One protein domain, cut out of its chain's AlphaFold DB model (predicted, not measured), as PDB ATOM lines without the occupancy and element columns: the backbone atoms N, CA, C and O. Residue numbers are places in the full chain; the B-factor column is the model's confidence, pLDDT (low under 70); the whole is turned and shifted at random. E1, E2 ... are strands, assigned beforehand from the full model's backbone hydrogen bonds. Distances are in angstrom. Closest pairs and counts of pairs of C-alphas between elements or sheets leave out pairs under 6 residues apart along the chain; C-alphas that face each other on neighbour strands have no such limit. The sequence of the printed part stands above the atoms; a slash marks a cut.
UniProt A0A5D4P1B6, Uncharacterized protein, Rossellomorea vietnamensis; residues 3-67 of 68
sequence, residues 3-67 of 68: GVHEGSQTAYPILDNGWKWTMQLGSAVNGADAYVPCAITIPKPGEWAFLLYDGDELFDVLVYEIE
ATOM      1  N   GLY A   3      14.854  -3.360  -5.954       96.19
ATOM      2  CA  GLY A   3      15.843  -2.568  -6.683       96.19
ATOM      3  C   GLY A   3      16.301  -1.364  -5.866       96.19
ATOM      4  O   GLY A   3      15.469  -0.642  -5.316       96.19
ATOM      5  N   VAL A   4      17.608  -1.123  -5.814       96.56
ATOM      6  CA  VAL A   4      18.209   0.089  -5.242       96.56
ATOM      7  C   VAL A   4      19.144   0.696  -6.282       96.56
ATOM      8  O   VAL A   4      20.041   0.020  -6.774       96.56
ATOM      9  N   HIS A   5      18.911   1.959  -6.631       96.88
ATOM     10  CA  HIS A   5      19.759   2.703  -7.566       96.88
ATOM     11  C   HIS A   5      20.958   3.317  -6.842       96.88
ATOM     12  O   HIS A   5      20.825   3.738  -5.690       96.88
ATOM     13  N   GLU A   6      22.098   3.419  -7.519       94.69
ATOM     14  CA  GLU A   6      23.288   4.081  -6.983       94.69
ATOM     15  C   GLU A   6      22.983   5.505  -6.479       94.69
ATOM     16  O   GLU A   6      22.242   6.283  -7.086       94.69
ATOM     17  N   GLY A   7      23.526   5.852  -5.308       90.25
ATOM     18  CA  GLY A   7      23.319   7.160  -4.680       90.25
ATOM     19  C   GLY A   7      21.906   7.387  -4.125       90.25
ATOM     20  O   GLY A   7      21.646   8.431  -3.525       90.25
ATOM     21  N   SER A   8      20.995   6.423  -4.280       89.62
ATOM     22  CA  SER A   8      19.663   6.444  -3.683       89.62
ATOM     23  C   SER A   8      19.653   5.732  -2.332       89.62
ATOM     24  O   SER A   8      20.274   4.690  -2.150       89.62
ATOM     25  N   GLN A   9      18.871   6.254  -1.386       89.19
ATOM     26  CA  GLN A   9      18.484   5.532  -0.163       89.19
ATOM     27  C   GLN A   9      17.076   4.920  -0.272       89.19
ATOM     28  O   GLN A   9      16.509   4.462   0.718       89.19
ATOM     29  N   THR A  10      16.495   4.934  -1.474       93.44
ATOM     30  CA  THR A  10      15.136   4.460  -1.745       93.44
ATOM     31  C   THR A  10      15.167   3.056  -2.333       93.44
ATOM     32  O   THR A  10      15.822   2.818  -3.349       93.44
ATOM     33  N   ALA A  11      14.399   2.157  -1.722       94.25
ATOM     34  CA  ALA A  11      14.081   0.843  -2.262       94.25
ATOM     35  C   ALA A  11      12.868   0.925  -3.199       94.25
ATOM     36  O   ALA A  11      11.855   1.539  -2.858       94.25
ATOM     37  N   TYR A  12      12.954   0.263  -4.351       94.31
ATOM     38  CA  TYR A  12      11.893   0.214  -5.353       94.31
ATOM     39  C   TYR A  12      11.354  -1.215  -5.497       94.31
ATOM     40  O   TYR A  12      12.152  -2.156  -5.611       94.31
ATOM     41  N   PRO A  13      10.022  -1.410  -5.550       94.19
ATOM     42  CA  PRO A  13       9.495  -2.610  -6.168       94.19
ATOM     43  C   PRO A  13       9.805  -2.498  -7.660       94.19
ATOM     44  O   PRO A  13       9.566  -1.457  -8.261       94.19
ATOM     45  N   ILE A  14      10.380  -3.538  -8.250       94.19
ATOM     46  CA  ILE A  14      10.779  -3.516  -9.668       94.19
ATOM     47  C   ILE A  14      10.106  -4.612 -10.482       94.19
ATOM     48  O   ILE A  14      10.290  -4.670 -11.689       94.19
ATOM     49  N   LEU A  15       9.327  -5.482  -9.838       94.25
ATOM     50  CA  LEU A  15       8.609  -6.553 -10.511       94.25
ATOM     51  C   LEU A  15       7.429  -5.975 -11.296       94.25
ATOM     52  O   LEU A  15       6.568  -5.298 -10.728       94.25
ATOM     53  N   ASP A  16       7.344  -6.314 -12.581       91.19
ATOM     54  CA  ASP A  16       6.220  -5.946 -13.444       91.19
ATOM     55  C   ASP A  16       5.025  -6.893 -13.226       91.19
ATOM     56  O   ASP A  16       4.574  -7.638 -14.091       91.19
ATOM     57  N   ASN A  17       4.555  -6.941 -11.981       90.31
ATOM     58  CA  ASN A  17       3.421  -7.750 -11.531       90.31
ATOM     59  C   ASN A  17       2.393  -6.891 -10.772       90.31
ATOM     60  O   ASN A  17       1.756  -7.335  -9.809       90.31
ATOM     61  N   GLY A  18       2.266  -5.633 -11.204       87.88
ATOM     62  CA  GLY A  18       1.574  -4.582 -10.464       87.88
ATOM     63  C   GLY A  18       2.438  -3.967  -9.362       87.88
ATOM     64  O   GLY A  18       1.892  -3.575  -8.333       87.88
ATOM     65  N   TRP A  19       3.763  -3.907  -9.564       85.38
ATOM     66  CA  TRP A  19       4.724  -3.292  -8.643       85.38
ATOM     67  C   TRP A  19       4.715  -3.910  -7.236       85.38
ATOM     68  O   TRP A  19       4.863  -3.215  -6.229       85.38
ATOM     69  N   LYS A  20       4.519  -5.231  -7.141       91.81
ATOM     70  CA  LYS A  20       4.597  -5.950  -5.864       91.81
ATOM     71  C   LYS A  20       6.053  -6.252  -5.514       91.81
ATOM     72  O   LYS A  20       6.914  -6.386  -6.376       91.81
ATOM     73  N   TRP A  21       6.316  -6.424  -4.224       92.75
ATOM     74  CA  TRP A  21       7.646  -6.768  -3.702       92.75
ATOM     75  C   TRP A  21       8.010  -8.245  -3.882       92.75
ATOM     76  O   TRP A  21       9.188  -8.610  -3.951       92.75
ATOM     77  N   THR A  22       6.990  -9.099  -3.951       93.50
ATOM     78  CA  THR A  22       7.124 -10.552  -3.947       93.50
ATOM     79  C   THR A  22       6.339 -11.180  -5.093       93.50
ATOM     80  O   THR A  22       5.419 -10.591  -5.669       93.50
ATOM     81  N   MET A  23       6.718 -12.409  -5.417       91.81
ATOM     82  CA  MET A  23       5.966 -13.329  -6.257       91.81
ATOM     83  C   MET A  23       6.060 -14.718  -5.640       91.81
ATOM     84  O   MET A  23       6.970 -14.988  -4.858       91.81
ATOM     85  N   GLN A  24       5.119 -15.588  -5.980       90.56
ATOM     86  CA  GLN A  24       5.201 -16.986  -5.581       90.56
ATOM     87  C   GLN A  24       6.120 -17.734  -6.542       90.56
ATOM     88  O   GLN A  24       6.033 -17.537  -7.756       90.56
ATOM     89  N   LEU A  25       6.988 -18.585  -5.993       88.25
ATOM     90  CA  LEU A  25       7.776 -19.518  -6.788       88.25
ATOM     91  C   LEU A  25       6.843 -20.454  -7.562       88.25
ATOM     92  O   LEU A  25       5.802 -20.878  -7.053       88.25
ATOM     93  N   GLY A  26       7.219 -20.751  -8.802       87.44
ATOM     94  CA  GLY A  26       6.551 -21.767  -9.602       87.44
ATOM     95  C   GLY A  26       7.113 -23.161  -9.332       87.44
ATOM     96  O   GLY A  26       7.856 -23.395  -8.380       87.44
ATOM     97  N   SER A  27       6.739 -24.104 -10.188       90.25
ATOM     98  CA  SER A  27       7.109 -25.512 -10.047       90.25
ATOM     99  C   SER A  27       8.505 -25.819 -10.599       90.25
ATOM    100  O   SER A  27       9.088 -25.020 -11.333       90.25
ATOM    101  N   ALA A  28       9.010 -27.012 -10.288       93.44
ATOM    102  CA  ALA A  28      10.242 -27.552 -10.853       93.44
ATOM    103  C   ALA A  28      10.202 -27.599 -12.392       93.44
ATOM    104  O   ALA A  28       9.230 -28.072 -12.988       93.44
ATOM    105  N   VAL A  29      11.275 -27.135 -13.036       94.88
ATOM    106  CA  VAL A  29      11.429 -27.106 -14.500       94.88
ATOM    107  C   VAL A  29      12.892 -27.383 -14.850       94.88
ATOM    108  O   VAL A  29      13.791 -26.802 -14.253       94.88
ATOM    109  N   ASN A  30      13.139 -28.254 -15.837       92.00
ATOM    110  CA  ASN A  30      14.470 -28.532 -16.405       92.00
ATOM    111  C   ASN A  30      15.579 -28.839 -15.374       92.00
ATOM    112  O   ASN A  30      16.732 -28.462 -15.571       92.00
ATOM    113  N   GLY A  31      15.240 -29.538 -14.288       91.88
ATOM    114  CA  GLY A  31      16.197 -29.929 -13.245       91.88
ATOM    115  C   GLY A  31      16.414 -28.893 -12.140       91.88
ATOM    116  O   GLY A  31      17.179 -29.171 -11.224       91.88
ATOM    117  N   ALA A  32      15.740 -27.741 -12.191       91.44
ATOM    118  CA  ALA A  32      15.634 -26.830 -11.056       91.44
ATOM    119  C   ALA A  32      14.473 -27.243 -10.137       91.44
ATOM    120  O   ALA A  32      13.420 -27.659 -10.628       91.44
ATOM    121  N   ASP A  33      14.645 -27.064  -8.825       89.56
ATOM    122  CA  ASP A  33      13.612 -27.358  -7.820       89.56
ATOM    123  C   ASP A  33      12.395 -26.423  -7.932       89.56
ATOM    124  O   ASP A  33      11.265 -26.825  -7.648       89.56
ATOM    125  N   ALA A  34      12.605 -25.192  -8.408       90.25
ATOM    126  CA  ALA A  34      11.560 -24.217  -8.691       90.25
ATOM    127  C   ALA A  34      11.976 -23.280  -9.834       90.25
ATOM    128  O   ALA A  34      13.155 -22.982 -10.022       90.25
ATOM    129  N   TYR A  35      10.992 -22.790 -10.585       90.44
ATOM    130  CA  TYR A  35      11.184 -21.810 -11.649       90.44
ATOM    131  C   TYR A  35      10.017 -20.825 -11.679       90.44
ATOM    132  O   TYR A  35       8.854 -21.226 -11.645       90.44
ATOM    133  N   VAL A  36      10.317 -19.531 -11.789       89.12
ATOM    134  CA  VAL A  36       9.309 -18.490 -12.005       89.12
ATOM    135  C   VAL A  36       9.814 -17.495 -13.054       89.12
ATOM    136  O   VAL A  36      10.862 -16.879 -12.856       89.12
ATOM    137  N   PRO A  37       9.113 -17.324 -14.189       88.00
ATOM    138  CA  PRO A  37       9.438 -16.259 -15.123       88.00
ATOM    139  C   PRO A  37       9.034 -14.918 -14.508       88.00
ATOM    140  O   PRO A  37       7.936 -14.779 -13.966       88.00
ATOM    141  N   CYS A  38       9.901 -13.915 -14.621       87.56
ATOM    142  CA  CYS A  38       9.584 -12.558 -14.203       87.56
ATOM    143  C   CYS A  38      10.040 -11.528 -15.230       87.56
ATOM    144  O   CYS A  38      11.012 -11.736 -15.954       87.56
ATOM    145  N   ALA A  39       9.311 -10.418 -15.269       91.44
ATOM    146  CA  ALA A  39       9.715  -9.196 -15.938       91.44
ATOM    147  C   ALA A  39       9.937  -8.120 -14.873       91.44
ATOM    148  O   ALA A  39       9.275  -8.122 -13.826       91.44
ATOM    149  N   ILE A  40      10.876  -7.218 -15.142       92.25
ATOM    150  CA  ILE A  40      11.165  -6.075 -14.282       92.25
ATOM    151  C   ILE A  40      11.024  -4.777 -15.066       92.25
ATOM    152  O   ILE A  40      11.255  -4.747 -16.273       92.25
ATOM    153  N   THR A  41      10.653  -3.700 -14.381       92.50
ATOM    154  CA  THR A  41      10.661  -2.341 -14.929       92.50
ATOM    155  C   THR A  41      11.638  -1.490 -14.135       92.50
ATOM    156  O   THR A  41      11.499  -1.340 -12.921       92.50
ATOM    157  N   ILE A  42      12.617  -0.918 -14.835       92.62
ATOM    158  CA  ILE A  42      13.625  -0.031 -14.258       92.62
ATOM    159  C   ILE A  42      13.309   1.407 -14.686       92.62
ATOM    160  O   ILE A  42      13.201   1.674 -15.880       92.62
ATOM    161  N   PRO A  43      13.115   2.346 -13.740       88.12
ATOM    162  CA  PRO A  43      12.592   3.672 -14.060       88.12
ATOM    163  C   PRO A  43      13.618   4.621 -14.692       88.12
ATOM    164  O   PRO A  43      13.228   5.676 -15.188       88.12
ATOM    165  N   LYS A  44      14.917   4.309 -14.608       92.25
ATOM    166  CA  LYS A  44      16.005   5.156 -15.115       92.25
ATOM    167  C   LYS A  44      17.319   4.372 -15.284       92.25
ATOM    168  O   LYS A  44      17.519   3.406 -14.541       92.25
ATOM    169  N   PRO A  45      18.213   4.815 -16.185       95.31
ATOM    170  CA  PRO A  45      19.531   4.208 -16.378       95.31
ATOM    171  C   PRO A  45      20.480   4.427 -15.183       95.31
ATOM    172  O   PRO A  45      20.201   5.227 -14.280       95.31
ATOM    173  N   GLY A  46      21.612   3.724 -15.212       96.38
ATOM    174  CA  GLY A  46      22.696   3.754 -14.226       96.38
ATOM    175  C   GLY A  46      22.856   2.433 -13.470       96.38
ATOM    176  O   GLY A  46      22.201   1.442 -13.799       96.38
ATOM    177  N   GLU A  47      23.680   2.436 -12.422       97.75
ATOM    178  CA  GLU A  47      23.968   1.229 -11.644       97.75
ATOM    179  C   GLU A  47      22.829   0.893 -10.665       97.75
ATOM    180  O   GLU A  47      22.316   1.746  -9.927       97.75
ATOM    181  N   TRP A  48      22.425  -0.377 -10.652       97.69
ATOM    182  CA  TRP A  48      21.384  -0.910  -9.780       97.69
ATOM    183  C   TRP A  48      21.853  -2.162  -9.049       97.69
ATOM    184  O   TRP A  48      22.394  -3.089  -9.649       97.69
ATOM    185  N   ALA A  49      21.539  -2.224  -7.755       97.25
ATOM    186  CA  ALA A  49      21.583  -3.446  -6.968       97.25
ATOM    187  C   ALA A  49      20.181  -4.069  -6.885       97.25
ATOM    188  O   ALA A  49      19.218  -3.423  -6.456       97.25
ATOM    189  N   PHE A  50      20.073  -5.342  -7.255       96.12
ATOM    190  CA  PHE A  50      18.882  -6.170  -7.116       96.12
ATOM    191  C   PHE A  50      19.058  -7.137  -5.953       96.12
ATOM    192  O   PHE A  50      19.809  -8.106  -6.040       96.12
ATOM    193  N   LEU A  51      18.345  -6.876  -4.863       96.44
ATOM    194  CA  LEU A  51      18.370  -7.706  -3.669       96.44
ATOM    195  C   LEU A  51      17.301  -8.798  -3.804       96.44
ATOM    196  O   LEU A  51      16.096  -8.517  -3.932       96.44
ATOM    197  N   LEU A  52      17.753 -10.049  -3.800       94.75
ATOM    198  CA  LEU A  52      16.926 -11.245  -3.897       94.75
ATOM    199  C   LEU A  52      16.697 -11.813  -2.504       94.75
ATOM    200  O   LEU A  52      17.644 -12.067  -1.769       94.75
ATOM    201  N   TYR A  53      15.430 -12.018  -2.163       94.44
ATOM    202  CA  TYR A  53      15.025 -12.563  -0.874       94.44
ATOM    203  C   TYR A  53      14.271 -13.870  -1.085       94.44
ATOM    204  O   TYR A  53      13.421 -13.933  -1.982       94.44
ATOM    205  N   ASP A  54      14.558 -14.860  -0.243       92.00
ATOM    206  CA  ASP A  54      13.721 -16.043  -0.046       92.00
ATOM    207  C   ASP A  54      13.060 -15.942   1.334       92.00
ATOM    208  O   ASP A  54      13.716 -15.977   2.377       92.00
ATOM    209  N   GLY A  55      11.750 -15.689   1.335       90.69
ATOM    210  CA  GLY A  55      11.049 -15.222   2.528       90.69
ATOM    211  C   GLY A  55      11.640 -13.902   3.038       90.69
ATOM    212  O   GLY A  55      11.614 -12.896   2.326       90.69
ATOM    213  N   ASP A  56      12.165 -13.928   4.264       93.19
ATOM    214  CA  ASP A  56      12.776 -12.775   4.941       93.19
ATOM    215  C   ASP A  56      14.321 -12.811   4.917       93.19
ATOM    216  O   ASP A  56      14.972 -11.919   5.465       93.19
ATOM    217  N   GLU A  57      14.927 -13.826   4.291       95.62
ATOM    218  CA  GLU A  57      16.379 -13.987   4.211       95.62
ATOM    219  C   GLU A  57      16.924 -13.417   2.898       95.62
ATOM    220  O   GLU A  57      16.385 -13.676   1.820       95.62
ATOM    221  N   LEU A  58      17.998 -12.622   2.982       96.44
ATOM    222  CA  LEU A  58      18.719 -12.160   1.797       96.44
ATOM    223  C   LEU A  58      19.460 -13.354   1.190       96.44
ATOM    224  O   LEU A  58      20.414 -13.856   1.776       96.44
ATOM    225  N   PHE A  59      19.019 -13.770   0.010       94.81
ATOM    226  CA  PHE A  59      19.592 -14.890  -0.718       94.81
ATOM    227  C   PHE A  59      20.816 -14.459  -1.531       94.81
ATOM    228  O   PHE A  59      21.874 -15.072  -1.423       94.81
ATOM    229  N   ASP A  60      20.680 -13.396  -2.330       96.00
ATOM    230  CA  ASP A  60      21.761 -12.903  -3.189       96.00
ATOM    231  C   ASP A  60      21.564 -11.424  -3.567       96.00
ATOM    232  O   ASP A  60      20.471 -10.862  -3.427       96.00
ATOM    233  N   VAL A  61      22.627 -10.793  -4.065       97.50
ATOM    234  CA  VAL A  61      22.623  -9.427  -4.591       97.50
ATOM    235  C   VAL A  61      23.259  -9.417  -5.971       97.50
ATOM    236  O   VAL A  61      24.442  -9.709  -6.127       97.50
ATOM    237  N   LEU A  62      22.485  -9.005  -6.971       96.50
ATOM    238  CA  LEU A  62      22.982  -8.837  -8.331       96.50
ATOM    239  C   LEU A  62      23.175  -7.353  -8.626       96.50
ATOM    240  O   LEU A  62      22.249  -6.571  -8.426       96.50
ATOM    241  N   VAL A  63      24.350  -6.963  -9.111       97.19
ATOM    242  CA  VAL A  63      24.655  -5.571  -9.467       97.19
ATOM    243  C   VAL A  63      24.838  -5.465 -10.974       97.19
ATOM    244  O   VAL A  63      25.607  -6.233 -11.554       97.19
ATOM    245  N   TYR A  64      24.122  -4.532 -11.598       96.38
ATOM    246  CA  TYR A  64      24.176  -4.292 -13.036       96.38
ATOM    247  C   TYR A  64      24.163  -2.803 -13.358       96.38
ATOM    248  O   TYR A  64      23.416  -2.038 -12.749       96.38
ATOM    249  N   GLU A  65      24.920  -2.433 -14.386       97.31
ATOM    250  CA  GLU A  65      24.741  -1.166 -15.089       97.31
ATOM    251  C   GLU A  65      23.584  -1.313 -16.084       97.31
ATOM    252  O   GLU A  65      23.565  -2.251 -16.887       97.31
ATOM    253  N   ILE A  66      22.603  -0.411 -16.010       95.81
ATOM    254  CA  ILE A  66      21.442  -0.388 -16.902       95.81
ATOM    255  C   ILE A  66      21.575   0.782 -17.877       95.81
ATOM    256  O   ILE A  66      21.593   1.943 -17.467       95.81
ATOM    257  N   GLU A  67      21.628   0.463 -19.167       93.69
ATOM    258  CA  GLU A  67      21.677   1.429 -20.272       93.69
ATOM    259  C   GLU A  67      20.261   1.773 -20.798       93.69
ATOM    260  O   GLU A  67      19.285   1.124 -20.412       93.69
TER     261      GLU A  67
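What this domain is: This is residues 3 to 67 of the 68 residues of an uncharacterized protein of Rossellomorea vietnamensis (UniProt A0A5D4P1B6). With little regular structure, this domain is an antiparallel sheet, a long hairpin E3 and E4 with a short hairpin E1 and E2 beside E3, plus a long loop, residues 14 to 45, that runs out to Gly 31 and folds back. The 65 printed residues include strands E1, E2, E3, E4 in chain order and no named helix; the sheet runs E2, E1, E3, E4. It is all strand, with 25 residues in named elements, and only just loose, close to compact: the radius of gyration of the C-alphas is 13.0 A, the spans 37 by 21 by 20 A.

Where its parts are: E3, residues 46 to 54, is 26.0 A long from C-alpha 46 at (22.696, 3.754, -14.226). E4, residues 57 to 66, is 25.6 A long and ends at (21.442, -0.388, -16.902). E1 is residues 3 to 5, E2 residues 11 to 13.

How they stand to each other: N 50 and O 62 of E3 and E4 are 2.8 A apart, N 4 and O 49 of E1 and E3 2.9 A, N 12 and O 3 of E2 and E1 2.8 A, within hydrogen-bond range. E2 and E4 are apart.

The domain as a whole: The C-alphas farthest apart, Gly 7 and Gly 31, are 38.7 A apart. The link E2 to E3 is long. The printed part has no cut; no printed residue is under 70 in pLDDT.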